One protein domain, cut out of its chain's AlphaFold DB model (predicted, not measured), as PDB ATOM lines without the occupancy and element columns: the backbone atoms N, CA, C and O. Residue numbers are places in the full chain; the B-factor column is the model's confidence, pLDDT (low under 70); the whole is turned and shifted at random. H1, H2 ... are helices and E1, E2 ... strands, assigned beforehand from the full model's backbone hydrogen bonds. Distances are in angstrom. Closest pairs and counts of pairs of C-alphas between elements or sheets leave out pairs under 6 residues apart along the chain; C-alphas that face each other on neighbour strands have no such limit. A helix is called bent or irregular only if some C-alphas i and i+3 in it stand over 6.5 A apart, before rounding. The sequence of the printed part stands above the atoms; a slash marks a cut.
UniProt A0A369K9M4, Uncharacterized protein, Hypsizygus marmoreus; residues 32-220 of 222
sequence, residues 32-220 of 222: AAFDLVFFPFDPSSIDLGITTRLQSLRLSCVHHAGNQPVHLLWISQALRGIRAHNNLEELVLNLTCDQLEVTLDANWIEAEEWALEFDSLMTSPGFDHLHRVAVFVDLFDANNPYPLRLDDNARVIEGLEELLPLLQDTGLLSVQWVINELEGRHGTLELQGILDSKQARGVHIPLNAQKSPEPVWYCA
ATOM      1  N   ALA A  32     208.197 253.125 333.406       56.38
ATOM      2  CA  ALA A  32     208.398 254.555 333.174       56.38
ATOM      3  C   ALA A  32     209.904 254.839 333.056       56.38
ATOM      4  O   ALA A  32     210.604 254.938 334.067       56.38
ATOM      5  N   ALA A  33     210.394 254.921 331.817       56.47
ATOM      6  CA  ALA A  33     211.698 255.491 331.500       56.47
ATOM      7  C   ALA A  33     211.520 256.992 331.240       56.47
ATOM      8  O   ALA A  33     210.652 257.381 330.455       56.47
ATOM      9  N   PHE A  34     212.300 257.823 331.930       61.66
ATOM     10  CA  PHE A  34     212.333 259.266 331.714       61.66
ATOM     11  C   PHE A  34     213.626 259.630 330.993       61.66
ATOM     12  O   PHE A  34     214.708 259.534 331.570       61.66
ATOM     13  N   ASP A  35     213.480 260.073 329.746       59.06
ATOM     14  CA  ASP A  35     214.556 260.646 328.945       59.06
ATOM     15  C   ASP A  35     214.502 262.174 329.069       59.06
ATOM     16  O   ASP A  35     213.562 262.815 328.590       59.06
ATOM     17  N   LEU A  36     215.490 262.768 329.742       59.34
ATOM     18  CA  LEU A  36     215.636 264.218 329.849       59.34
ATOM     19  C   LEU A  36     216.958 264.652 329.212       59.34
ATOM     20  O   LEU A  36     218.044 264.240 329.618       59.34
ATOM     21  N   VAL A  37     216.856 265.527 328.216       55.09
ATOM     22  CA  VAL A  37     218.005 266.146 327.550       55.09
ATOM     23  C   VAL A  37     218.081 267.603 327.987       55.09
ATOM     24  O   VAL A  37     217.142 268.370 327.756       55.09
ATOM     25  N   PHE A  38     219.190 267.990 328.614       52.31
ATOM     26  CA  PHE A  38     219.427 269.359 329.063       52.31
ATOM     27  C   PHE A  38     220.427 270.036 328.125       52.31
ATOM     28  O   PHE A  38     221.622 269.743 328.152       52.31
ATOM     29  N   PHE A  39     219.929 270.948 327.284       46.56
ATOM     30  CA  PHE A  39     220.767 271.745 326.391       46.56
ATOM     31  C   PHE A  39     220.365 273.231 326.407       46.56
ATOM     32  O   PHE A  39     219.254 273.553 325.963       46.56
ATOM     33  N   PRO A  40     221.245 274.155 326.850       49.91
ATOM     34  CA  PRO A  40     222.529 273.939 327.547       49.91
ATOM     35  C   PRO A  40     222.345 273.544 329.030       49.91
ATOM     36  O   PRO A  40     221.247 273.682 329.572       49.91
ATOM     37  N   PHE A  41     223.412 273.068 329.691       49.25
ATOM     38  CA  PHE A  41     223.396 272.799 331.136       49.25
ATOM     39  C   PHE A  41     223.173 274.099 331.930       49.25
ATOM     40  O   PHE A  41     223.976 275.029 331.852       49.25
ATOM     41  N   ASP A  42     222.082 274.150 332.696       57.25
ATOM     42  CA  ASP A  42     221.764 275.213 333.654       57.25
ATOM     43  C   ASP A  42     221.610 274.559 335.040       57.25
ATOM     44  O   ASP A  42     220.694 273.745 335.209       57.25
ATOM     45  N   PRO A  43     222.457 274.892 336.037       55.88
ATOM     46  CA  PRO A  43     222.455 274.267 337.365       55.88
ATOM     47  C   PRO A  43     221.205 274.579 338.211       55.88
ATOM     48  O   PRO A  43     221.182 274.317 339.415       55.88
ATOM     49  N   SER A  44     220.150 275.143 337.623       61.09
ATOM     50  CA  SER A  44     218.844 275.288 338.260       61.09
ATOM     51  C   SER A  44     218.318 273.958 338.825       61.09
ATOM     52  O   SER A  44     218.402 272.912 338.184       61.09
ATOM     53  N   SER A  45     217.765 273.982 340.038       59.44
ATOM     54  CA  SER A  45     217.269 272.781 340.724       59.44
ATOM     55  C   SER A  45     216.212 272.040 339.897       59.44
ATOM     56  O   SER A  45     215.195 272.640 339.533       59.44
ATOM     57  N   ILE A  46     216.399 270.734 339.676       64.19
ATOM     58  CA  ILE A  46     215.335 269.870 339.153       64.19
ATOM     59  C   ILE A  46     214.435 269.438 340.307       64.19
ATOM     60  O   ILE A  46     214.903 268.840 341.274       64.19
ATOM     61  N   ASP A  47     213.134 269.672 340.161       65.00
ATOM     62  CA  ASP A  47     212.123 268.989 340.960       65.00
ATOM     63  C   ASP A  47     211.591 267.791 340.165       65.00
ATOM     64  O   ASP A  47     210.870 267.949 339.178       65.00
ATOM     65  N   LEU A  48     211.985 266.587 340.581       65.75
ATOM     66  CA  LEU A  48     211.481 265.339 340.007       65.75
ATOM     67  C   LEU A  48     210.060 265.011 340.513       65.75
ATOM     68  O   LEU A  48     209.382 264.159 339.940       65.75
ATOM     69  N   GLY A  49     209.578 265.700 341.553       64.06
ATOM     70  CA  GLY A  49     208.294 265.447 342.193       64.06
ATOM     71  C   GLY A  49     208.243 264.102 342.927       64.06
ATOM     72  O   GLY A  49     209.256 263.514 343.295       64.06
ATOM     73  N   ILE A  50     207.030 263.590 343.159       62.53
ATOM     74  CA  ILE A  50     206.828 262.262 343.755       62.53
ATOM     75  C   ILE A  50     206.969 261.205 342.654       62.53
ATOM     76  O   ILE A  50     206.027 260.938 341.908       62.53
ATOM     77  N   THR A  51     208.140 260.577 342.569       62.88
ATOM     78  CA  THR A  51     208.497 259.617 341.514       62.88
ATOM     79  C   THR A  51     208.358 258.157 341.944       62.88
ATOM     80  O   THR A  51     209.217 257.331 341.641       62.88
ATOM     81  N   THR A  52     207.255 257.784 342.600       59.50
ATOM     82  CA  THR A  52     207.034 256.411 343.120       59.50
ATOM     83  C   THR A  52     206.997 255.312 342.048       59.50
ATOM     84  O   THR A  52     206.747 254.154 342.366       59.50
ATOM     85  N   ARG A  53     207.210 255.630 340.768       71.31
ATOM     86  CA  ARG A  53     207.235 254.673 339.649       71.31
ATOM     87  C   ARG A  53     208.396 254.883 338.676       71.31
ATOM     88  O   ARG A  53     208.429 254.216 337.647       71.31
ATOM     89  N   LEU A  54     209.298 255.822 338.953       77.62
ATOM     90  CA  LEU A  54     210.462 256.059 338.102       77.62
ATOM     91  C   LEU A  54     211.420 254.876 338.245       77.62
ATOM     92  O   LEU A  54     211.906 254.645 339.345       77.62
ATOM     93  N   GLN A  55     211.661 254.148 337.152       83.75
ATOM     94  CA  GLN A  55     212.563 252.989 337.128       83.75
ATOM     95  C   GLN A  55     213.859 253.276 336.373       83.75
ATOM     96  O   GLN A  55     214.911 252.806 336.783       83.75
ATOM     97  N   SER A  56     213.807 254.053 335.292       82.81
ATOM     98  CA  SER A  56     215.004 254.445 334.540       82.81
ATOM     99  C   SER A  56     215.016 255.957 334.376       82.81
ATOM    100  O   SER A  56     214.034 256.536 333.898       82.81
ATOM    101  N   LEU A  57     216.106 256.589 334.805       83.31
ATOM    102  CA  LEU A  57     216.364 258.013 334.623       83.31
ATOM    103  C   LEU A  57     217.555 258.171 333.689       83.31
ATOM    104  O   LEU A  57     218.644 257.686 333.984       83.31
ATOM    105  N   ARG A  58     217.348 258.859 332.570       82.06
ATOM    106  CA  ARG A  58     218.368 259.063 331.548       82.06
ATOM    107  C   ARG A  58     218.568 260.553 331.343       82.06
ATOM    108  O   ARG A  58     217.627 261.271 331.012       82.06
ATOM    109  N   LEU A  59     219.786 261.011 331.592       77.38
ATOM    110  CA  LEU A  59     220.171 262.414 331.578       77.38
ATOM    111  C   LEU A  59     221.271 262.607 330.545       77.38
ATOM    112  O   LEU A  59     222.293 261.932 330.606       77.38
ATOM    113  N   SER A  60     221.075 263.533 329.614       76.62
ATOM    114  CA  SER A  60     222.156 264.012 328.748       76.62
ATOM    115  C   SER A  60     222.522 265.443 329.111       76.62
ATOM    116  O   SER A  60     221.653 266.320 329.127       76.62
ATOM    117  N   CYS A  61     223.802 265.657 329.390       74.25
ATOM    118  CA  CYS A  61     224.379 266.919 329.819       74.25
ATOM    119  C   CYS A  61     225.516 267.303 328.873       74.25
ATOM    120  O   CYS A  61     226.431 266.516 328.643       74.25
ATOM    121  N   VAL A  62     225.482 268.534 328.363       74.62
ATOM    122  CA  VAL A  62     226.594 269.101 327.593       74.62
ATOM    123  C   VAL A  62     227.393 270.040 328.486       74.62
ATOM    124  O   VAL A  62     226.862 271.012 329.026       74.62
ATOM    125  N   HIS A  63     228.671 269.731 328.650       71.88
ATOM    126  CA  HIS A  63     229.643 270.520 329.377       71.88
ATOM    127  C   HIS A  63     230.413 271.417 328.406       71.88
ATOM    128  O   HIS A  63     231.187 270.945 327.573       71.88
ATOM    129  N   HIS A  64     230.172 272.722 328.506       66.00
ATOM    130  CA  HIS A  64     230.911 273.725 327.748       66.00
ATOM    131  C   HIS A  64     232.183 274.127 328.478       66.00
ATOM    132  O   HIS A  64     232.141 274.305 329.699       66.00
ATOM    133  N   ALA A  65     233.232 274.399 327.700       64.38
ATOM    134  CA  ALA A  65     234.465 274.967 328.210       64.38
ATOM    135  C   ALA A  65     234.218 276.241 329.050       64.38
ATOM    136  O   ALA A  65     233.400 277.097 328.695       64.38
ATOM    137  N   GLY A  66     234.938 276.370 330.155       61.09
ATOM    138  CA  GLY A  66     234.994 277.484 331.088       61.09
ATOM    139  C   GLY A  66     234.180 277.259 332.359       61.09
ATOM    140  O   GLY A  66     234.053 278.194 333.150       61.09
ATOM    141  N   ASN A  67     233.597 276.071 332.553       63.72
ATOM    142  CA  ASN A  67     232.676 275.787 333.654       63.72
ATOM    143  C   ASN A  67     233.181 274.632 334.524       63.72
ATOM    144  O   ASN A  67     233.831 273.716 334.042       63.72
ATOM    145  N   GLN A  68     232.823 274.625 335.808       65.88
ATOM    146  CA  GLN A  68     233.079 273.466 336.669       65.88
ATOM    147  C   GLN A  68     232.132 272.300 336.310       65.88
ATOM    148  O   GLN A  68     230.953 272.545 336.016       65.88
ATOM    149  N   PRO A  69     232.587 271.033 336.354       70.25
ATOM    150  CA  PRO A  69     231.778 269.859 336.014       70.25
ATOM    151  C   PRO A  69     230.816 269.459 337.154       70.25
ATOM    152  O   PRO A  69     230.820 268.335 337.647       70.25
ATOM    153  N   VAL A  70     229.922 270.368 337.555       75.38
ATOM    154  CA  VAL A  70     228.965 270.203 338.675       75.38
ATOM    155  C   VAL A  70     227.796 269.240 338.380       75.38
ATOM    156  O   VAL A  70     226.798 269.231 339.102       75.38
ATOM    157  N   HIS A  71     227.876 268.430 337.318       78.00
ATOM    158  CA  HIS A  71     226.781 267.550 336.880       78.00
ATOM    159  C   HIS A  71     226.389 266.554 337.971       78.00
ATOM    160  O   HIS A  71     225.212 266.448 338.312       78.00
ATOM    161  N   LEU A  72     227.374 265.875 338.568       80.94
ATOM    162  CA  LEU A  72     227.136 264.893 339.631       80.94
ATOM    163  C   LEU A  72     226.548 265.538 340.893       80.94
ATOM    164  O   LEU A  72     225.648 264.963 341.508       80.94
ATOM    165  N   LEU A  73     226.983 266.755 341.239       82.88
ATOM    166  CA  LEU A  73     226.405 267.528 342.345       82.88
ATOM    167  C   LEU A  73     224.924 267.819 342.094       82.88
ATOM    168  O   LEU A  73     224.068 267.582 342.948       82.88
ATOM    169  N   TRP A  74     224.617 268.334 340.909       79.81
ATOM    170  CA  TRP A  74     223.265 268.713 340.532       79.81
ATOM    171  C   TRP A  74     222.317 267.505 340.503       79.81
ATOM    172  O   TRP A  74     221.218 267.558 341.062       79.81
ATOM    173  N   ILE A  75     222.773 266.379 339.950       84.38
ATOM    174  CA  ILE A  75     222.022 265.116 339.941       84.38
ATOM    175  C   ILE A  75     221.808 264.617 341.371       84.38
ATOM    176  O   ILE A  75     220.686 264.262 341.739       84.38
ATOM    177  N   SER A  76     222.848 264.647 342.207       87.56
ATOM    178  CA  SER A  76     222.755 264.265 343.621       87.56
ATOM    179  C   SER A  76     221.686 265.057 344.366       87.56
ATOM    180  O   SER A  76     220.905 264.491 345.134       87.56
ATOM    181  N   GLN A  77     221.606 266.368 344.130       84.75
ATOM    182  CA  GLN A  77     220.592 267.221 344.749       84.75
ATOM    183  C   GLN A  77     219.171 266.836 344.322       84.75
ATOM    184  O   GLN A  77     218.293 266.725 345.181       84.75
ATOM    185  N   ALA A  78     218.949 266.570 343.032       82.31
ATOM    186  CA  ALA A  78     217.651 266.124 342.529       82.31
ATOM    187  C   ALA A  78     217.252 264.753 343.110       82.31
ATOM    188  O   ALA A  78     216.131 264.567 343.589       82.31
ATOM    189  N   LEU A  79     218.190 263.804 343.139       86.50
ATOM    190  CA  LEU A  79     217.951 262.437 343.608       86.50
ATOM    191  C   LEU A  79     217.685 262.364 345.118       86.50
ATOM    192  O   LEU A  79     216.880 261.550 345.572       86.50
ATOM    193  N   ARG A  80     218.265 263.265 345.919       88.19
ATOM    194  CA  ARG A  80     217.923 263.379 347.348       88.19
ATOM    195  C   ARG A  80     216.458 263.678 347.593       88.19
ATOM    196  O   ARG A  80     215.895 263.137 348.545       88.19
ATOM    197  N   GLY A  81     215.852 264.512 346.750       82.19
ATOM    198  CA  GLY A  81     214.443 264.878 346.866       82.19
ATOM    199  C   GLY A  81     213.508 263.672 346.766       82.19
ATOM    200  O   GLY A  81     212.459 263.658 347.407       82.19
ATOM    201  N   ILE A  82     213.916 262.631 346.034       81.50
ATOM    202  CA  ILE A  82     213.096 261.438 345.792       81.50
ATOM    203  C   ILE A  82     213.493 260.223 346.633       81.50
ATOM    204  O   ILE A  82     212.794 259.217 346.590       81.50
ATOM    205  N   ARG A  83     214.560 260.307 347.440       85.38
ATOM    206  CA  ARG A  83     215.155 259.169 348.171       85.38
ATOM    207  C   ARG A  83     214.150 258.319 348.963       85.38
ATOM    208  O   ARG A  83     214.278 257.104 349.007       85.38
ATOM    209  N   ALA A  84     213.152 258.935 349.599       80.00
ATOM    210  CA  ALA A  84     212.151 258.214 350.399       80.00
ATOM    211  C   ALA A  84     211.065 257.507 349.560       80.00
ATOM    212  O   ALA A  84     210.294 256.700 350.082       80.00
ATOM    213  N   HIS A  85     210.961 257.842 348.275       77.12
ATOM    214  CA  HIS A  85     209.880 257.449 347.371       77.12
ATOM    215  C   HIS A  85     210.429 257.016 346.006       77.12
ATOM    216  O   HIS A  85     209.829 257.288 344.964       77.12
ATOM    217  N   ASN A  86     211.586 256.364 346.031       80.75
ATOM    218  CA  ASN A  86     212.369 256.013 344.864       80.75
ATOM    219  C   ASN A  86     212.209 254.525 344.509       80.75
ATOM    220  O   ASN A  86     212.348 253.666 345.371       80.75
ATOM    221  N   ASN A  87     211.959 254.237 343.230       85.69
ATOM    222  CA  ASN A  87     211.993 252.889 342.645       85.69
ATOM    223  C   ASN A  87     213.001 252.819 341.485       85.69
ATOM    224  O   ASN A  87     212.861 251.985 340.592       85.69
ATOM    225  N   LEU A  88     213.979 253.733 341.474       88.06
ATOM    226  CA  LEU A  88     214.974 253.821 340.418       88.06
ATOM    227  C   LEU A  88     215.807 252.546 340.402       88.06
ATOM    228  O   LEU A  88     216.432 252.181 341.394       88.06
ATOM    229  N   GLU A  89     215.785 251.895 339.254       90.38
ATOM    230  CA  GLU A  89     216.504 250.675 338.934       90.38
ATOM    231  C   GLU A  89     217.771 250.982 338.120       90.38
ATOM    232  O   GLU A  89     218.798 250.325 338.293       90.38
ATOM    233  N   GLU A  90     217.711 252.012 337.272       88.25
ATOM    234  CA  GLU A  90     218.776 252.406 336.356       88.25
ATOM    235  C   GLU A  90     218.929 253.933 336.291       88.25
ATOM    236  O   GLU A  90     217.962 254.657 336.048       88.25
ATOM    237  N   LEU A  91     220.163 254.418 336.429       88.50
ATOM    238  CA  LEU A  91     220.554 255.791 336.111       88.50
ATOM    239  C   LEU A  91     221.520 255.779 334.926       88.50
ATOM    240  O   LEU A  91     222.527 255.079 334.962       88.50
ATOM    241  N   VAL A  92     221.238 256.564 333.892       86.06
ATOM    242  CA  VAL A  92     222.113 256.730 332.726       86.06
ATOM    243  C   VAL A  92     222.464 258.199 332.589       86.06
ATOM    244  O   VAL A  92     221.580 259.043 332.466       86.06
ATOM    245  N   LEU A  93     223.753 258.495 332.580       84.69
ATOM    246  CA  LEU A  93     224.310 259.817 332.374       84.69
ATOM    247  C   LEU A  93     225.060 259.814 331.053       84.69
ATOM    248  O   LEU A  93     225.888 258.948 330.815       84.69
ATOM    249  N   ASN A  94     224.784 260.786 330.202       81.50
ATOM    250  CA  ASN A  94     225.551 261.053 329.001       81.50
ATOM    251  C   ASN A  94     226.195 262.427 329.151       81.50
ATOM    252  O   ASN A  94     225.502 263.442 329.178       81.50
ATOM    253  N   LEU A  95     227.510 262.436 329.305       80.44
ATOM    254  CA  LEU A  95     228.337 263.608 329.518       80.44
ATOM    255  C   LEU A  95     229.044 263.929 328.208       80.44
ATOM    256  O   LEU A  95     229.993 263.253 327.821       80.44
ATOM    257  N   THR A  96     228.582 264.966 327.521       79.31
ATOM    258  CA  THR A  96     229.256 265.474 326.328       79.31
ATOM    259  C   THR A  96     230.182 266.613 326.734       79.31
ATOM    260  O   THR A  96     229.691 267.650 327.175       79.31
ATOM    261  N   CYS A  97     231.496 266.444 326.611       75.25
ATOM    262  CA  CYS A  97     232.484 267.374 327.165       75.25
ATOM    263  C   CYS A  97     233.448 267.908 326.104       75.25
ATOM    264  O   CYS A  97     233.899 267.162 325.236       75.25
ATOM    265  N   ASP A  98     233.808 269.188 326.223       73.19
ATOM    266  CA  ASP A  98     234.872 269.798 325.419       73.19
ATOM    267  C   ASP A  98     236.260 269.306 325.884       73.19
ATOM    268  O   ASP A  98     236.618 269.418 327.060       73.19
ATOM    269  N   GLN A  99     237.055 268.753 324.964       68.62
ATOM    270  CA  GLN A  99     238.363 268.147 325.238       68.62
ATOM    271  C   GLN A  99     239.368 269.106 325.885       68.62
ATOM    272  O   GLN A  99     240.203 268.675 326.693       68.62
ATOM    273  N   LEU A 100     239.315 270.395 325.532       58.53
ATOM    274  CA  LEU A 100     240.297 271.387 325.982       58.53
ATOM    275  C   LEU A 100     240.314 271.565 327.506       58.53
ATOM    276  O   LEU A 100     241.302 272.052 328.051       58.53
ATOM    277  N   GLU A 101     239.260 271.131 328.195       56.50
ATOM    278  CA  GLU A 101     239.145 271.222 329.653       56.50
ATOM    279  C   GLU A 101     239.247 269.886 330.374       56.50
ATOM    280  O   GLU A 101     239.572 269.848 331.557       56.50
ATOM    281  N   VAL A 102     239.001 268.791 329.659       54.56
ATOM    282  CA  VAL A 102     239.082 267.436 330.207       54.56
ATOM    283  C   VAL A 102     240.531 266.930 330.248       54.56
ATOM    284  O   VAL A 102     240.877 266.098 331.079       54.56
ATOM    285  N   THR A 103     241.406 267.479 329.402       51.53
ATOM    286  CA  THR A 103     242.847 267.157 329.362       51.53
ATOM    287  C   THR A 103     243.682 267.829 330.458       51.53
ATOM    288  O   THR A 103     244.890 267.601 330.534       51.53
ATOM    289  N   LEU A 104     243.069 268.639 331.320       48.22
ATOM    290  CA  LEU A 104     243.737 269.230 332.471       48.22
ATOM    291  C   LEU A 104     243.236 268.540 333.735       48.22
ATOM    292  O   LEU A 104     242.120 268.798 334.184       48.22
ATOM    293  N   ASP A 105     244.117 267.741 334.340       50.38
ATOM    294  CA  ASP A 105     243.995 267.124 335.669       50.38
ATOM    295  C   ASP A 105     243.375 268.054 336.737       50.38
ATOM    296  O   ASP A 105     242.844 267.592 337.733       50.38
ATOM    297  N   ALA A 106     243.392 269.375 336.541       48.25
ATOM    298  CA  ALA A 106     242.872 270.372 337.468       48.25
ATOM    299  C   ALA A 106     241.336 270.406 337.634       48.25
ATOM    300  O   ALA A 106     240.877 270.728 338.728       48.25
ATOM    301  N   ASN A 107     240.531 270.098 336.608       54.56
ATOM    302  CA  ASN A 107     239.082 270.378 336.669       54.56
ATOM    303  C   ASN A 107     238.250 269.267 337.328       54.56
ATOM    304  O   ASN A 107     237.198 269.545 337.903       54.56
ATOM    305  N   TRP A 108     238.721 268.019 337.280       58.56
ATOM    306  CA  TRP A 108     238.052 266.891 337.937       58.56
ATOM    307  C   TRP A 108     238.508 266.688 339.386       58.56
ATOM    308  O   TRP A 108     237.766 266.107 340.170       58.56
ATOM    309  N   ILE A 109     239.663 267.238 339.784       55.53
ATOM    310  CA  ILE A 109     240.105 267.237 341.189       55.53
ATOM    311  C   ILE A 109     239.097 267.981 342.079       55.53
ATOM    312  O   ILE A 109     238.752 267.504 343.153       55.53
ATOM    313  N   GLU A 110     238.552 269.116 341.629       55.91
ATOM    314  CA  GLU A 110     237.495 269.822 342.378       55.91
ATOM    315  C   GLU A 110     236.151 269.075 342.360       55.91
ATOM    316  O   GLU A 110     235.282 269.343 343.188       55.91
ATOM    317  N   ALA A 111     235.983 268.109 341.452       68.38
ATOM    318  CA  ALA A 111     234.814 267.243 341.419       68.38
ATOM    319  C   ALA A 111     234.878 266.114 342.460       68.38
ATOM    320  O   ALA A 111     233.852 265.477 342.673       68.38
ATOM    321  N   GLU A 112     236.016 265.883 343.127       75.94
ATOM    322  CA  GLU A 112     236.200 264.790 344.098       75.94
ATOM    323  C   GLU A 112     235.154 264.816 345.217       75.94
ATOM    324  O   GLU A 112     234.514 263.801 345.492       75.94
ATOM    325  N   GLU A 113     234.895 265.987 345.809       81.00
ATOM    326  CA  GLU A 113     233.906 266.117 346.886       81.00
ATOM    327  C   GLU A 113     232.490 265.763 346.403       81.00
ATOM    328  O   GLU A 113     231.755 265.035 347.075       81.00
ATOM    329  N   TRP A 114     232.107 266.231 345.213       82.81
ATOM    330  CA  TRP A 114     230.771 266.001 344.657       82.81
ATOM    331  C   TRP A 114     230.597 264.599 344.079       82.81
ATOM    332  O   TRP A 114     229.499 264.043 344.132       82.81
ATOM    333  N   ALA A 115     231.663 264.029 343.523       85.06
ATOM    334  CA  ALA A 115     231.689 262.659 343.046       85.06
ATOM    335  C   ALA A 115     231.513 261.705 344.227       85.06
ATOM    336  O   ALA A 115     230.607 260.880 344.191       85.06
ATOM    337  N   LEU A 116     232.250 261.911 345.324       87.25
ATOM    338  CA  LEU A 116     232.092 261.133 346.553       87.25
ATOM    339  C   LEU A 116     230.677 261.261 347.142       87.25
ATOM    340  O   LEU A 116     230.094 260.291 347.634       87.25
ATOM    341  N   GLU A 117     230.110 262.467 347.105       89.88
ATOM    342  CA  GLU A 117     228.755 262.742 347.574       89.88
ATOM    343  C   GLU A 117     227.692 262.000 346.747       89.88
ATOM    344  O   GLU A 117     226.751 261.429 347.314       89.88
ATOM    345  N   PHE A 118     227.856 261.978 345.423       91.44
ATOM    346  CA  PHE A 118     227.027 261.212 344.496       91.44
ATOM    347  C   PHE A 118     227.174 259.705 344.721       91.44
ATOM    348  O   PHE A 118     226.176 259.000 344.888       91.44
ATOM    349  N   ASP A 119     228.413 259.233 344.795       92.81
ATOM    350  CA  ASP A 119     228.792 257.837 344.991       92.81
ATOM    351  C   ASP A 119     228.194 257.273 346.291       92.81
ATOM    352  O   ASP A 119     227.512 256.243 346.313       92.81
ATOM    353  N   SER A 120     228.322 258.041 347.376       93.88
ATOM    354  CA  SER A 120     227.730 257.721 348.675       93.88
ATOM    355  C   SER A 120     226.202 257.729 348.638       93.88
ATOM    356  O   SER A 120     225.562 256.914 349.296       93.88
ATOM    357  N   LEU A 121     225.583 258.659 347.903       93.81
ATOM    358  CA  LEU A 121     224.125 258.743 347.811       93.81
ATOM    359  C   LEU A 121     223.539 257.529 347.085       93.81
ATOM    360  O   LEU A 121     222.575 256.942 347.581       93.81
ATOM    361  N   MET A 122     224.109 257.162 345.937       93.06
ATOM    362  CA  MET A 122     223.617 256.065 345.094       93.06
ATOM    363  C   MET A 122     223.789 254.693 345.746       93.06
ATOM    364  O   MET A 122     223.005 253.789 345.481       93.06
ATOM    365  N   THR A 123     224.758 254.556 346.649       92.50
ATOM    366  CA  THR A 123     224.983 253.340 347.446       92.50
ATOM    367  C   THR A 123     224.275 253.366 348.808       92.50
ATOM    368  O   THR A 123     224.368 252.413 349.586       92.50
ATOM    369  N   SER A 124     223.542 254.441 349.125       92.19
ATOM    370  CA  SER A 124     222.867 254.601 350.415       92.19
ATOM    371  C   SER A 124     221.477 253.947 350.468       92.19
ATOM    372  O   SER A 124     220.802 253.817 349.442       92.19
ATOM    373  N   PRO A 125     220.967 253.636 351.680       88.50
ATOM    374  CA  PRO A 125     219.588 253.179 351.856       88.50
ATOM    375  C   PRO A 125     218.580 254.160 351.238       88.50
ATOM    376  O   PRO A 125     218.686 255.370 351.474       88.50
ATOM    377  N   GLY A 126     217.596 253.660 350.487       86.94
ATOM    378  CA  GLY A 126     216.650 254.465 349.690       86.94
ATOM    379  C   GLY A 126     216.877 254.386 348.173       86.94
ATOM    380  O   GLY A 126     216.003 254.764 347.393       86.94
ATOM    381  N   PHE A 127     218.010 253.824 347.748       91.12
ATOM    382  CA  PHE A 127     218.268 253.414 346.365       91.12
ATOM    383  C   PHE A 127     218.372 251.887 346.241       91.12
ATOM    384  O   PHE A 127     219.072 251.368 345.386       91.12
ATOM    385  N   ASP A 128     217.625 251.148 347.065       89.31
ATOM    386  CA  ASP A 128     217.753 249.687 347.202       89.31
ATOM    387  C   ASP A 128     217.384 248.900 345.926       89.31
ATOM    388  O   ASP A 128     217.731 247.728 345.785       89.31
ATOM    389  N   HIS A 129     216.662 249.532 344.996       90.06
ATOM    390  CA  HIS A 129     216.296 248.962 343.696       90.06
ATOM    391  C   HIS A 129     217.326 249.245 342.593       90.06
ATOM    392  O   HIS A 129     217.261 248.618 341.530       90.06
ATOM    393  N   LEU A 130     218.271 250.158 342.843       92.19
ATOM    394  CA  LEU A 130     219.273 250.580 341.876       92.19
ATOM    395  C   LEU A 130     220.242 249.427 341.627       92.19
ATOM    396  O   LEU A 130     220.911 248.946 342.537       92.19
ATOM    397  N   HIS A 131     220.317 248.985 340.379       91.06
ATOM    398  CA  HIS A 131     221.207 247.904 339.965       91.06
ATOM    399  C   HIS A 131     222.171 248.332 338.855       91.06
ATOM    400  O   HIS A 131     222.943 247.506 338.359       91.06
ATOM    401  N   ARG A 132     222.098 249.601 338.428       90.44
ATOM    402  CA  ARG A 132     222.968 250.158 337.397       90.44
ATOM    403  C   ARG A 132     223.065 251.683 337.451       90.44
ATOM    404  O   ARG A 132     222.048 252.374 337.427       90.44
ATOM    405  N   VAL A 133     224.296 252.182 337.394       90.94
ATOM    406  CA  VAL A 133     224.652 253.568 337.076       90.94
ATOM    407  C   VAL A 133     225.581 253.539 335.866       90.94
ATOM    408  O   VAL A 133     226.697 253.035 335.948       90.94
ATOM    409  N   ALA A 134     225.116 254.042 334.729       88.56
ATOM    410  CA  ALA A 134     225.882 254.075 333.493       88.56
ATOM    411  C   ALA A 134     226.287 255.505 333.150       88.56
ATOM    412  O   ALA A 134     225.437 256.392 333.144       88.56
ATOM    413  N   VAL A 135     227.557 255.721 332.833       86.62
ATOM    414  CA  VAL A 135     228.104 257.015 332.434       86.62
ATOM    415  C   VAL A 135     228.717 256.874 331.048       86.62
ATOM    416  O   VAL A 135     229.641 256.101 330.833       86.62
ATOM    417  N   PHE A 136     228.186 257.628 330.102       83.75
ATOM    418  CA  PHE A 136     228.671 257.732 328.739       83.75
ATOM    419  C   PHE A 136     229.423 259.044 328.605       83.75
ATOM    420  O   PHE A 136     228.901 260.081 329.007       83.75
ATOM    421  N   VAL A 137     230.636 259.004 328.068       81.69
ATOM    422  CA  VAL A 137     231.472 260.189 327.880       81.69
ATOM    423  C   VAL A 137     231.677 260.415 326.390       81.69
ATOM    424  O   VAL A 137     232.325 259.616 325.723       81.69
ATOM    425  N   ASP A 138     231.117 261.503 325.876       80.38
ATOM    426  CA  ASP A 138     231.263 261.958 324.492       80.38
ATOM    427  C   ASP A 138     232.205 263.165 324.477       80.38
ATOM    428  O   ASP A 138     231.799 264.297 324.754       80.38
ATOM    429  N   LEU A 139     233.491 262.920 324.238       78.12
ATOM    430  CA  LEU A 139     234.471 263.995 324.132       78.12
ATOM    431  C   LEU A 139     234.440 264.581 322.716       78.12
ATOM    432  O   LEU A 139     234.617 263.862 321.732       78.12
ATOM    433  N   PHE A 140     234.291 265.899 322.616       74.38
ATOM    434  CA  PHE A 140     234.369 266.628 321.352       74.38
ATOM    435  C   PHE A 140     235.387 267.766 321.449       74.38
ATOM    436  O   PHE A 140     235.626 268.307 322.524       74.38
ATOM    437  N   ASP A 141     235.986 268.151 320.324       71.94
ATOM    438  CA  ASP A 141     236.810 269.357 320.229       71.94
ATOM    439  C   ASP A 141     236.124 270.328 319.269       71.94
ATOM    440  O   ASP A 141     236.008 270.082 318.069       71.94
ATOM    441  N   ALA A 142     235.650 271.456 319.798       66.00
ATOM    442  CA  ALA A 142     234.984 272.476 318.993       66.00
ATOM    443  C   ALA A 142     235.893 273.067 317.894       66.00
ATOM    444  O   ALA A 142     235.398 273.628 316.915       66.00
ATOM    445  N   ASN A 143     237.215 272.948 318.045       66.06
ATOM    446  CA  ASN A 143     238.220 273.442 317.108       66.06
ATOM    447  C   ASN A 143     238.765 272.353 316.176       66.06
ATOM    448  O   ASN A 143     239.479 272.678 315.222       66.06
ATOM    449  N   ASN A 144     238.427 271.083 316.413       66.62
ATOM    450  CA  ASN A 144     238.865 269.957 315.604       66.62
ATOM    451  C   ASN A 144     237.669 269.060 315.239       66.62
ATOM    452  O   ASN A 144     237.161 268.331 316.084       66.62
ATOM    453  N   PRO A 145     237.239 269.048 313.965       59.00
ATOM    454  CA  PRO A 145     236.086 268.261 313.534       59.00
ATOM    455  C   PRO A 145     236.354 266.746 313.498       59.00
ATOM    456  O   PRO A 145     235.452 265.981 313.163       59.00
ATOM    457  N   TYR A 146     237.583 266.300 313.773       59.38
ATOM    458  CA  TYR A 146     237.927 264.884 313.792       59.38
ATOM    459  C   TYR A 146     237.688 264.263 315.175       59.38
ATOM    460  O   TYR A 146     237.990 264.897 316.186       59.38
ATOM    461  N   PRO A 147     237.208 263.004 315.229       58.91
ATOM    462  CA  PRO A 147     237.015 262.299 316.485       58.91
ATOM    463  C   PRO A 147     238.337 262.154 317.243       58.91
ATOM    464  O   PRO A 147     239.413 261.981 316.658       58.91
ATOM    465  N   LEU A 148     238.238 262.254 318.563       64.56
ATOM    466  CA  LEU A 148     239.387 262.295 319.457       64.56
ATOM    467  C   LEU A 148     240.075 260.938 319.586       64.56
ATOM    468  O   LEU A 148     239.518 259.890 319.252       64.56
ATOM    469  N   ARG A 149     241.321 260.957 320.070       68.12
ATOM    470  CA  ARG A 149     242.115 259.736 320.240       68.12
ATOM    471  C   ARG A 149     241.507 258.894 321.362       68.12
ATOM    472  O   ARG A 149     241.127 259.417 322.407       68.12
ATOM    473  N   LEU A 150     241.457 257.579 321.159       70.38
ATOM    474  CA  LEU A 150     240.939 256.630 322.152       70.38
ATOM    475  C   LEU A 150     241.689 256.709 323.492       70.38
ATOM    476  O   LEU A 150     241.075 256.531 324.538       70.38
ATOM    477  N   ASP A 151     242.980 257.048 323.461       73.06
ATOM    478  CA  ASP A 151     243.810 257.212 324.661       73.06
ATOM    479  C   ASP A 151     243.297 258.326 325.591       73.06
ATOM    480  O   ASP A 151     243.356 258.186 326.812       73.06
ATOM    481  N   ASP A 152     242.766 259.417 325.030       73.56
ATOM    482  CA  ASP A 152     242.225 260.527 325.823       73.56
ATOM    483  C   ASP A 152     240.908 260.113 326.487       73.56
ATOM    484  O   ASP A 152     240.699 260.366 327.668       73.56
ATOM    485  N   ASN A 153     240.056 259.390 325.756       74.25
ATOM    486  CA  ASN A 153     238.829 258.816 326.304       74.25
ATOM    487  C   ASN A 153     239.115 257.820 327.439       74.25
ATOM    488  O   ASN A 153     238.445 257.859 328.469       74.25
ATOM    489  N   ALA A 154     240.121 256.956 327.279       76.50
ATOM    490  CA  ALA A 154     240.498 255.977 328.296       76.50
ATOM    491  C   ALA A 154     240.907 256.641 329.620       76.50
ATOM    492  O   ALA A 154     240.446 256.222 330.675       76.50
ATOM    493  N   ARG A 155     241.691 257.726 329.565       77.25
ATOM    494  CA  ARG A 155     242.105 258.474 330.766       77.25
ATOM    495  C   ARG A 155     240.933 259.082 331.529       77.25
ATOM    496  O   ARG A 155     240.936 259.103 332.751       77.25
ATOM    497  N   VAL A 156     239.933 259.582 330.811       76.75
ATOM    498  CA  VAL A 156     238.747 260.199 331.423       76.75
ATOM    499  C   VAL A 156     237.867 259.156 332.085       76.75
ATOM    500  O   VAL A 156     237.326 259.405 333.157       76.75
ATOM    501  N   ILE A 157     237.751 257.985 331.459       80.81
ATOM    502  CA  ILE A 157     237.076 256.838 332.059       80.81
ATOM    503  C   ILE A 157     237.781 256.430 333.347       80.81
ATOM    504  O   ILE A 157     237.122 256.364 334.378       80.81
ATOM    505  N   GLU A 158     239.097 256.213 333.298       82.12
ATOM    506  CA  GLU A 158     239.891 255.828 334.470       82.12
ATOM    507  C   GLU A 158     239.727 256.852 335.602       82.12
ATOM    508  O   GLU A 158     239.406 256.475 336.726       82.12
ATOM    509  N   GLY A 159     239.816 258.151 335.298       81.31
ATOM    510  CA  GLY A 159     239.597 259.206 336.289       81.31
ATOM    511  C   GLY A 159     238.179 259.217 336.876       81.31
ATOM    512  O   GLY A 159     238.011 259.401 338.076       81.31
ATOM    513  N   LEU A 160     237.141 258.994 336.065       81.25
ATOM    514  CA  LEU A 160     235.758 258.911 336.554       81.25
ATOM    515  C   LEU A 160     235.513 257.678 337.428       81.25
ATOM    516  O   LEU A 160     234.764 257.764 338.398       81.25
ATOM    517  N   GLU A 161     236.117 256.543 337.081       86.69
ATOM    518  CA  GLU A 161     236.050 255.324 337.886       86.69
ATOM    519  C   GLU A 161     236.760 255.517 339.231       86.69
ATOM    520  O   GLU A 161     236.186 255.191 340.268       86.69
ATOM    521  N   GLU A 162     237.947 256.135 339.237       86.50
ATOM    522  CA  GLU A 162     238.686 256.478 340.462       86.50
ATOM    523  C   GLU A 162     237.907 257.436 341.382       86.50
ATOM    524  O   GLU A 162     238.019 257.349 342.606       86.50
ATOM    525  N   LEU A 163     237.085 258.321 340.808       86.19
ATOM    526  CA  LEU A 163     236.234 259.261 341.543       86.19
ATOM    527  C   LEU A 163     234.940 258.638 342.100       86.19
ATOM    528  O   LEU A 163     234.285 259.263 342.937       86.19
ATOM    529  N   LEU A 164     234.554 257.439 341.651       90.81
ATOM    530  CA  LEU A 164     233.308 256.754 342.031       90.81
ATOM    531  C   LEU A 164     233.564 255.337 342.592       90.81
ATOM    532  O   LEU A 164     232.996 254.353 342.096       90.81
ATOM    533  N   PRO A 165     234.420 255.206 343.623       93.50
ATOM    534  CA  PRO A 165     234.905 253.911 344.086       93.50
ATOM    535  C   PRO A 165     233.810 253.011 344.677       93.50
ATOM    536  O   PRO A 165     233.854 251.800 344.488       93.50
ATOM    537  N   LEU A 166     232.794 253.543 345.368       94.88
ATOM    538  CA  LEU A 166     231.751 252.722 345.997       94.88
ATOM    539  C   LEU A 166     230.831 252.084 344.950       94.88
ATOM    540  O   LEU A 166     230.470 250.908 345.056       94.88
ATOM    541  N   LEU A 167     230.440 252.841 343.927       94.12
ATOM    542  CA  LEU A 167     229.669 252.335 342.797       94.12
ATOM    543  C   LEU A 167     230.472 251.314 341.983       94.12
ATOM    544  O   LEU A 167     229.892 250.336 341.498       94.12
ATOM    545  N   GLN A 168     231.788 251.511 341.859       91.38
ATOM    546  CA  GLN A 168     232.690 250.542 341.241       91.38
ATOM    547  C   GLN A 168     232.759 249.245 342.064       91.38
ATOM    548  O   GLN A 168     232.481 248.167 341.536       91.38
ATOM    549  N   ASP A 169     233.033 249.341 343.366       93.00
ATOM    550  CA  ASP A 169     233.178 248.203 344.283       93.00
ATOM    551  C   ASP A 169     231.895 247.369 344.408       93.00
ATOM    552  O   ASP A 169     231.935 246.149 344.590       93.00
ATOM    553  N   THR A 170     230.732 248.014 344.294       91.44
ATOM    554  CA  THR A 170     229.419 247.346 344.319       91.44
ATOM    555  C   THR A 170     229.004 246.763 342.965       91.44
ATOM    556  O   THR A 170     227.989 246.067 342.885       91.44
ATOM    557  N   GLY A 171     229.776 247.011 341.902       90.12
ATOM    558  CA  GLY A 171     229.475 246.555 340.543       90.12
ATOM    559  C   GLY A 171     228.269 247.252 339.906       90.12
ATOM    560  O   GLY A 171     227.676 246.717 338.967       90.12
ATOM    561  N   LEU A 172     227.877 248.418 340.429       92.12
ATOM    562  CA  LEU A 172     226.780 249.229 339.900       92.12
ATOM    563  C   LEU A 172     227.245 250.139 338.759       92.12
ATOM    564  O   LEU A 172     226.445 250.434 337.867       92.12
ATOM    565  N   LEU A 173     228.506 250.581 338.789       91.88
ATOM    566  CA  LEU A 173     229.072 251.516 337.821       91.88
ATOM    567  C   LEU A 173     229.398 250.849 336.478       91.88
ATOM    568  O   LEU A 173     229.962 249.759 336.417       91.88
ATOM    569  N   SER A 174     229.100 251.552 335.391       88.81
ATOM    570  CA  SER A 174     229.610 251.266 334.052       88.81
ATOM    571  C   SER A 174     229.961 252.588 333.385       88.81
ATOM    572  O   SER A 174     229.079 253.425 333.210       88.81
ATOM    573  N   VAL A 175     231.225 252.782 333.013       86.06
ATOM    574  CA  VAL A 175     231.677 253.986 332.307       86.06
ATOM    575  C   VAL A 175     232.126 253.598 330.898       86.06
ATOM    576  O   VAL A 175     232.847 252.619 330.717       86.06
ATOM    577  N   GLN A 176     231.647 254.316 329.884       85.00
ATOM    578  CA  GLN A 176     231.891 254.009 328.474       85.00
ATOM    579  C   GLN A 176     232.178 255.287 327.695       85.00
ATOM    580  O   GLN A 176     231.514 256.304 327.896       85.00
ATOM    581  N   TRP A 177     233.131 255.240 326.766       83.94
ATOM    582  CA  TRP A 177     233.334 256.348 325.834       83.94
ATOM    583  C   TRP A 177     232.376 256.238 324.651       83.94
ATOM    584  O   TRP A 177     231.979 255.149 324.231       83.94
ATOM    585  N   VAL A 178     232.025 257.386 324.094       80.00
ATOM    586  CA  VAL A 178     231.172 257.526 322.922       80.00
ATOM    587  C   VAL A 178     231.923 258.364 321.902       80.00
ATOM    588  O   VAL A 178     232.396 259.450 322.214       80.00
ATOM    589  N   ILE A 179     232.010 257.875 320.669       77.88
ATOM    590  CA  ILE A 179     232.392 258.696 319.521       77.88
ATOM    591  C   ILE A 179     231.127 258.952 318.718       77.88
ATOM    592  O   ILE A 179     230.633 258.055 318.028       77.88
ATOM    593  N   ASN A 180     230.596 260.167 318.816       72.56
ATOM    594  CA  ASN A 180     229.410 260.575 318.080       72.56
ATOM    595  C   ASN A 180     229.789 261.463 316.889       72.56
ATOM    596  O   ASN A 180     230.030 262.657 317.036       72.56
ATOM    597  N   GLU A 181     229.821 260.884 315.688       70.12
ATOM    598  CA  GLU A 181     230.136 261.631 314.462       70.12
ATOM    599  C   GLU A 181     228.917 262.353 313.866       70.12
ATOM    600  O   GLU A 181     229.022 262.965 312.805       70.12
ATOM    601  N   LEU A 182     227.736 262.278 314.488       63.97
ATOM    602  CA  LEU A 182     226.544 262.953 313.981       63.97
ATOM    603  C   LEU A 182     226.659 264.468 314.205       63.97
ATOM    604  O   LEU A 182     226.395 264.972 315.299       63.97
ATOM    605  N   GLU A 183     227.004 265.199 313.142       53.88
ATOM    606  CA  GLU A 183     227.081 266.664 313.149       53.88
ATOM    607  C   GLU A 183     225.821 267.297 313.777       53.88
ATOM    608  O   GLU A 183     224.685 267.039 313.367       53.88
ATOM    609  N   GLY A 184     226.024 268.148 314.790       52.69
ATOM    610  CA  GLY A 184     224.954 268.919 315.431       52.69
ATOM    611  C   GLY A 184     224.068 268.147 316.418       52.69
ATOM    612  O   GLY A 184     223.059 268.702 316.854       52.69
ATOM    613  N   ARG A 185     224.421 266.903 316.786       53.78
ATOM    614  CA  ARG A 185     223.690 266.075 317.773       53.78
ATOM    615  C   ARG A 185     224.468 265.775 319.060       53.78
ATOM    616  O   ARG A 185     224.140 264.815 319.764       53.78
ATOM    617  N   HIS A 186     225.458 266.601 319.393       52.25
ATOM    618  CA  HIS A 186     226.104 266.591 320.709       52.25
ATOM    619  C   HIS A 186     225.038 266.656 321.818       52.25
ATOM    620  O   HIS A 186     224.127 267.482 321.756       52.25
ATOM    621  N   GLY A 187     225.107 265.758 322.804       47.94
ATOM    622  CA  GLY A 187     224.119 265.684 323.888       47.94
ATOM    623  C   GLY A 187     222.794 264.986 323.554       47.94
ATOM    624  O   GLY A 187     221.907 264.952 324.400       47.94
ATOM    625  N   THR A 188     222.638 264.389 322.368       50.62
ATOM    626  CA  THR A 188     221.462 263.568 322.020       50.62
ATOM    627  C   THR A 188     221.888 262.154 321.654       50.62
ATOM    628  O   THR A 188     221.872 261.759 320.489       50.62
ATOM    629  N   LEU A 189     222.220 261.352 322.668       52.78
ATOM    630  CA  LEU A 189     222.111 259.898 322.551       52.78
ATOM    631  C   LEU A 189     220.615 259.529 322.546       52.78
ATOM    632  O   LEU A 189     220.104 258.923 323.483       52.78
ATOM    633  N   GLU A 190     219.879 259.903 321.493       50.22
ATOM    634  CA  GLU A 190     218.552 259.339 321.196       50.22
ATOM    635  C   GLU A 190     218.726 257.906 320.677       50.22
ATOM    636  O   GLU A 190     218.424 257.589 319.529       50.22
ATOM    637  N   LEU A 191     219.329 257.035 321.477       49.28
ATOM    638  CA  LEU A 191     219.701 255.707 321.019       49.28
ATOM    639  C   LEU A 191     219.135 254.687 321.997       49.28
ATOM    640  O   LEU A 191     219.825 254.102 322.831       49.28
ATOM    641  N   GLN A 192     217.820 254.486 321.867       39.81
ATOM    642  CA  GLN A 192     217.150 253.290 322.365       39.81
ATOM    643  C   GLN A 192     217.935 252.063 321.873       39.81
ATOM    644  O   GLN A 192     217.970 251.787 320.678       39.81
ATOM    645  N   GLY A 193     218.597 251.362 322.797       46.03
ATOM    646  CA  GLY A 193     219.383 250.155 322.517       46.03
ATOM    647  C   GLY A 193     220.904 250.294 322.671       46.03
ATOM    648  O   GLY A 193     221.571 249.274 322.795       46.03
ATOM    649  N   ILE A 194     221.463 251.515 322.764       47.88
ATOM    650  CA  ILE A 194     222.903 251.740 323.061       47.88
ATOM    651  C   ILE A 194     223.228 251.577 324.549       47.88
ATOM    652  O   ILE A 194     224.347 251.762 324.989       47.88
ATOM    653  N   LEU A 195     222.260 251.216 325.380       51.34
ATOM    654  CA  LEU A 195     222.448 251.236 326.827       51.34
ATOM    655  C   LEU A 195     222.541 249.834 327.435       51.34
ATOM    656  O   LEU A 195     222.708 249.751 328.640       51.34
ATOM    657  N   ASP A 196     222.500 248.751 326.654       52.91
ATOM    658  CA  ASP A 196     222.348 247.393 327.210       52.91
ATOM    659  C   ASP A 196     223.635 246.544 327.227       52.91
ATOM    660  O   ASP A 196     223.665 245.486 327.863       52.91
ATOM    661  N   SER A 197     224.726 246.985 326.588       53.97
ATOM    662  CA  SER A 197     225.985 246.231 326.626       53.97
ATOM    663  C   SER A 197     226.768 246.534 327.902       53.97
ATOM    664  O   SER A 197     227.596 247.442 327.944       53.97
ATOM    665  N   LYS A 198     226.539 245.734 328.952       55.78
ATOM    666  CA  LYS A 198     227.319 245.776 330.207       55.78
ATOM    667  C   LYS A 198     228.817 245.469 330.026       55.78
ATOM    668  O   LYS A 198     229.558 245.565 330.995       55.78
ATOM    669  N   GLN A 199     229.254 245.054 328.834       60.97
ATOM    670  CA  GLN A 199     230.624 244.593 328.564       60.97
ATOM    671  C   GLN A 199     231.415 245.497 327.610       60.97
ATOM    672  O   GLN A 199     232.612 245.278 327.427       60.97
ATOM    673  N   ALA A 200     230.782 246.497 326.996       66.56
ATOM    674  CA  ALA A 200     231.494 247.400 326.102       66.56
ATOM    675  C   ALA A 200     232.352 248.402 326.892       66.56
ATOM    676  O   ALA A 200     231.930 248.900 327.935       66.56
ATOM    677  N   ARG A 201     233.541 248.715 326.367       75.12
ATOM    678  CA  ARG A 201     234.381 249.847 326.788       75.12
ATOM    679  C   ARG A 201     234.013 251.140 326.066       75.12
ATOM    680  O   ARG A 201     234.234 252.221 326.604       75.12
ATOM    681  N   GLY A 202     233.436 251.037 324.874       76.69
ATOM    682  CA  GLY A 202     232.921 252.203 324.180       76.69
ATOM    683  C   GLY A 202     232.103 251.889 322.947       76.69
ATOM    684  O   GLY A 202     231.924 250.732 322.558       76.69
ATOM    685  N   VAL A 203     231.568 252.952 322.361       76.88
ATOM    686  CA  VAL A 203     230.654 252.890 321.229       76.88
ATOM    687  C   VAL A 203     230.978 253.978 320.213       76.88
ATOM    688  O   VAL A 203     231.165 255.144 320.552       76.88
ATOM    689  N   HIS A 204     231.023 253.600 318.940       76.50
ATOM    690  CA  HIS A 204     231.158 254.516 317.812       76.50
ATOM    691  C   HIS A 204     229.843 254.600 317.044       76.50
ATOM    692  O   HIS A 204     229.256 253.586 316.660       76.50
ATOM    693  N   ILE A 205     229.382 255.829 316.826       74.50
ATOM    694  CA  ILE A 205     228.173 256.162 316.080       74.50
ATOM    695  C   ILE A 205     228.611 256.925 314.816       74.50
ATOM    696  O   ILE A 205     228.882 258.127 314.894       74.50
ATOM    697  N   PRO A 206     228.719 256.250 313.656       68.88
ATOM    698  CA  PRO A 206     229.293 256.842 312.447       68.88
ATOM    699  C   PRO A 206     228.347 257.825 311.732       68.88
ATOM    700  O   PRO A 206     227.129 257.627 311.687       68.88
ATOM    701  N   LEU A 207     228.921 258.833 311.060       64.75
ATOM    702  CA  LEU A 207     228.199 259.911 310.350       64.75
ATOM    703  C   LEU A 207     227.236 259.396 309.257       64.75
ATOM    704  O   LEU A 207     226.194 259.997 308.986       64.75
ATOM    705  N   ASN A 208     227.542 258.253 308.634       53.41
ATOM    706  CA  ASN A 208     226.777 257.679 307.512       53.41
ATOM    707  C   ASN A 208     225.440 257.009 307.907       53.41
ATOM    708  O   ASN A 208     224.812 256.323 307.095       53.41
ATOM    709  N   ALA A 209     224.959 257.241 309.128       51.91
ATOM    710  CA  ALA A 209     223.749 256.673 309.717       51.91
ATOM    711  C   ALA A 209     222.409 257.020 309.029       51.91
ATOM    712  O   ALA A 209     221.361 256.570 309.489       51.91
ATOM    713  N   GLN A 210     222.390 257.759 307.913       49.19
ATOM    714  CA  GLN A 210     221.151 258.124 307.202       49.19
ATOM    715  C   GLN A 210     220.309 256.921 306.720       49.19
ATOM    716  O   GLN A 210     219.170 257.121 306.299       49.19
ATOM    717  N   LYS A 211     220.827 255.683 306.775       48.97
ATOM    718  CA  LYS A 211     220.074 254.467 306.413       48.97
ATOM    719  C   LYS A 211     219.674 253.542 307.567       48.97
ATOM    720  O   LYS A 211     218.751 252.768 307.349       48.97
ATOM    721  N   SER A 212     220.323 253.622 308.728       48.81
ATOM    722  CA  SER A 212     219.993 252.959 310.009       48.81
ATOM    723  C   SER A 212     221.281 252.971 310.851       48.81
ATOM    724  O   SER A 212     222.246 252.332 310.429       48.81
ATOM    725  N   PRO A 213     221.366 253.711 311.971       56.69
ATOM    726  CA  PRO A 213     222.558 253.725 312.815       56.69
ATOM    727  C   PRO A 213     222.664 252.399 313.563       56.69
ATOM    728  O   PRO A 213     221.985 252.206 314.568       56.69
ATOM    729  N   GLU A 214     223.509 251.485 313.093       63.06
ATOM    730  CA  GLU A 214     223.967 250.407 313.962       63.06
ATOM    731  C   GLU A 214     225.208 250.899 314.721       63.06
ATOM    732  O   GLU A 214     226.227 251.190 314.088       63.06
ATOM    733  N   PRO A 215     225.122 251.074 316.051       68.81
ATOM    734  CA  PRO A 215     226.275 251.420 316.873       68.81
ATOM    735  C   PRO A 215     227.334 250.319 316.796       68.81
ATOM    736  O   PRO A 215     227.014 249.134 316.908       68.81
ATOM    737  N   VAL A 216     228.598 250.714 316.638       72.94
ATOM    738  CA  VAL A 216     229.733 249.788 316.696       72.94
ATOM    739  C   VAL A 216     230.261 249.773 318.120       72.94
ATOM    740  O   VAL A 216     230.676 250.802 318.646       72.94
ATOM    741  N   TRP A 217     230.224 248.605 318.749       72.25
ATOM    742  CA  TRP A 217     230.642 248.410 320.130       72.25
ATOM    743  C   TRP A 217     232.062 247.868 320.200       72.25
ATOM    744  O   TRP A 217     232.398 246.942 319.467       72.25
ATOM    745  N   TYR A 218     232.852 248.419 321.114       72.31
ATOM    746  CA  TYR A 218     234.222 248.000 321.387       72.31
ATOM    747  C   TYR A 218     234.267 247.357 322.764       72.31
ATOM    748  O   TYR A 218     233.814 247.959 323.742       72.31
ATOM    749  N   CYS A 219     234.784 246.138 322.850       74.19
ATOM    750  CA  CYS A 219     234.963 245.424 324.106       74.19
ATOM    751  C   CYS A 219     236.357 245.702 324.685       74.19
ATOM    752  O   CYS A 219     237.242 246.217 324.011       74.19
ATOM    753  N   ALA A 220     236.570 245.364 325.958       57.06
ATOM    754  CA  ALA A 220     237.855 245.587 326.629       57.06
ATOM    755  C   ALA A 220     239.038 244.770 326.058       57.06
ATOM    756  O   ALA A 220     240.173 245.002 326.468       57.06
TER     757      ALA A 220
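What this domain is: This is residues 32 to 220 of the 222 residues of an uncharacterized protein of Hypsizygus marmoreus (UniProt A0A369K9M4). A twisted, curled sheet of seven strands makes a wall, with H1 and H5 packed over one face and H4 bridging them; the long link 181 to 199 loops on the other face. The printed part has 189 residues, in the order E1 E2 H1 E3 H2 H3 H4 E4 H5 H6 E5 E6 E7. The mixed sheet runs E1 E2 E3 E4 E5 E6 E7, parallel but for antiparallel E7; the class is mixed, helices and strands. The whole is compact, with a radius of gyration of the C-alphas of 15.9 A and spans of 45 by 39 by 32 A.

Where its parts are: Find C-alpha 32 at (208.398, 254.555, 333.174), where E1, residues 32 to 38, begins. Next come E2, residues 54 to 63, 25.6 A long, and H1, residues 71 to 85, 22.3 A and irregular, with C-alphas 81 and 84 7.9 A apart. E3, residues 90 to 98, spans 26.1 A; then come H2, residues 99 to 102, H3, residues 106 to 109, and H4, residues 112 to 122. E4, residues 132 to 140, spans 25.7 A. Look at C-alpha 150, at (240.939, 256.630, 322.152): H5 runs from there to residue 163, 20.1 A. H6, residues 165 to 169, E5, residues 173 to 180, E6, residues 200 to 205, and E7, residues 216 to 219, follow; E7 ends at (234.963, 245.424, 324.106).

How they stand to each other: Look across the sheet for N 34 and O 56, 2.9 A, in parallel E1 and E2; N 59 and O 92, 2.8 A, in parallel E2 and E3; N 136 and O 93, 2.7 A, in parallel E3 and E4; N 135 and O 174, 2.8 A, in parallel E4 and E5; and N 205 and O 179, 2.8 A, in parallel E5 and E6. The hairpin E6 and E7 is antiparallel, with N 201 and O 218 at 2.7 A. Three strand-helix-strand units, parallel neighbour strands with helices between, are E2 H1 E3 and E4 H5 H6 E5, both with right-handed crossovers, and E3 H2 H3 H4 E4. H1, over E2 at a height over the sheet of 10.6 A, and H5, over E5 and only just over E4 at 9.0 A, lie on the same face. The hub H4 touches H1 at a shallow tilt of 24 degrees, C-alphas 73 and 114 being closest at 5.2 A. H4 also touches H6, C-alphas 119 and 167 being closest at 6.0 A, and only just touches H5, by residue 163 alone, with 3 pairs of C-alphas within 8 A. H2, H4 and H6 only graze the sheet, H4 only just, with 5 pairs within 10 A; H3 is not on it, but near H5. Each O i to N i+4 pair is within hydrogen-bond range in H4, H5 and H6, and 7 of 11 in H1; H2 and H3 are too short for one.

The domain as a whole: The C-alphas farthest apart, of Pro 125 and Lys 211, are 45.5 A apart. The printed part has no cut; the long links are E1 to E2 and E5 to E6. Mean pLDDT of the printed part is 72.5, with 77 residues under 70, among them residues 32 to 52 and 182 to 200.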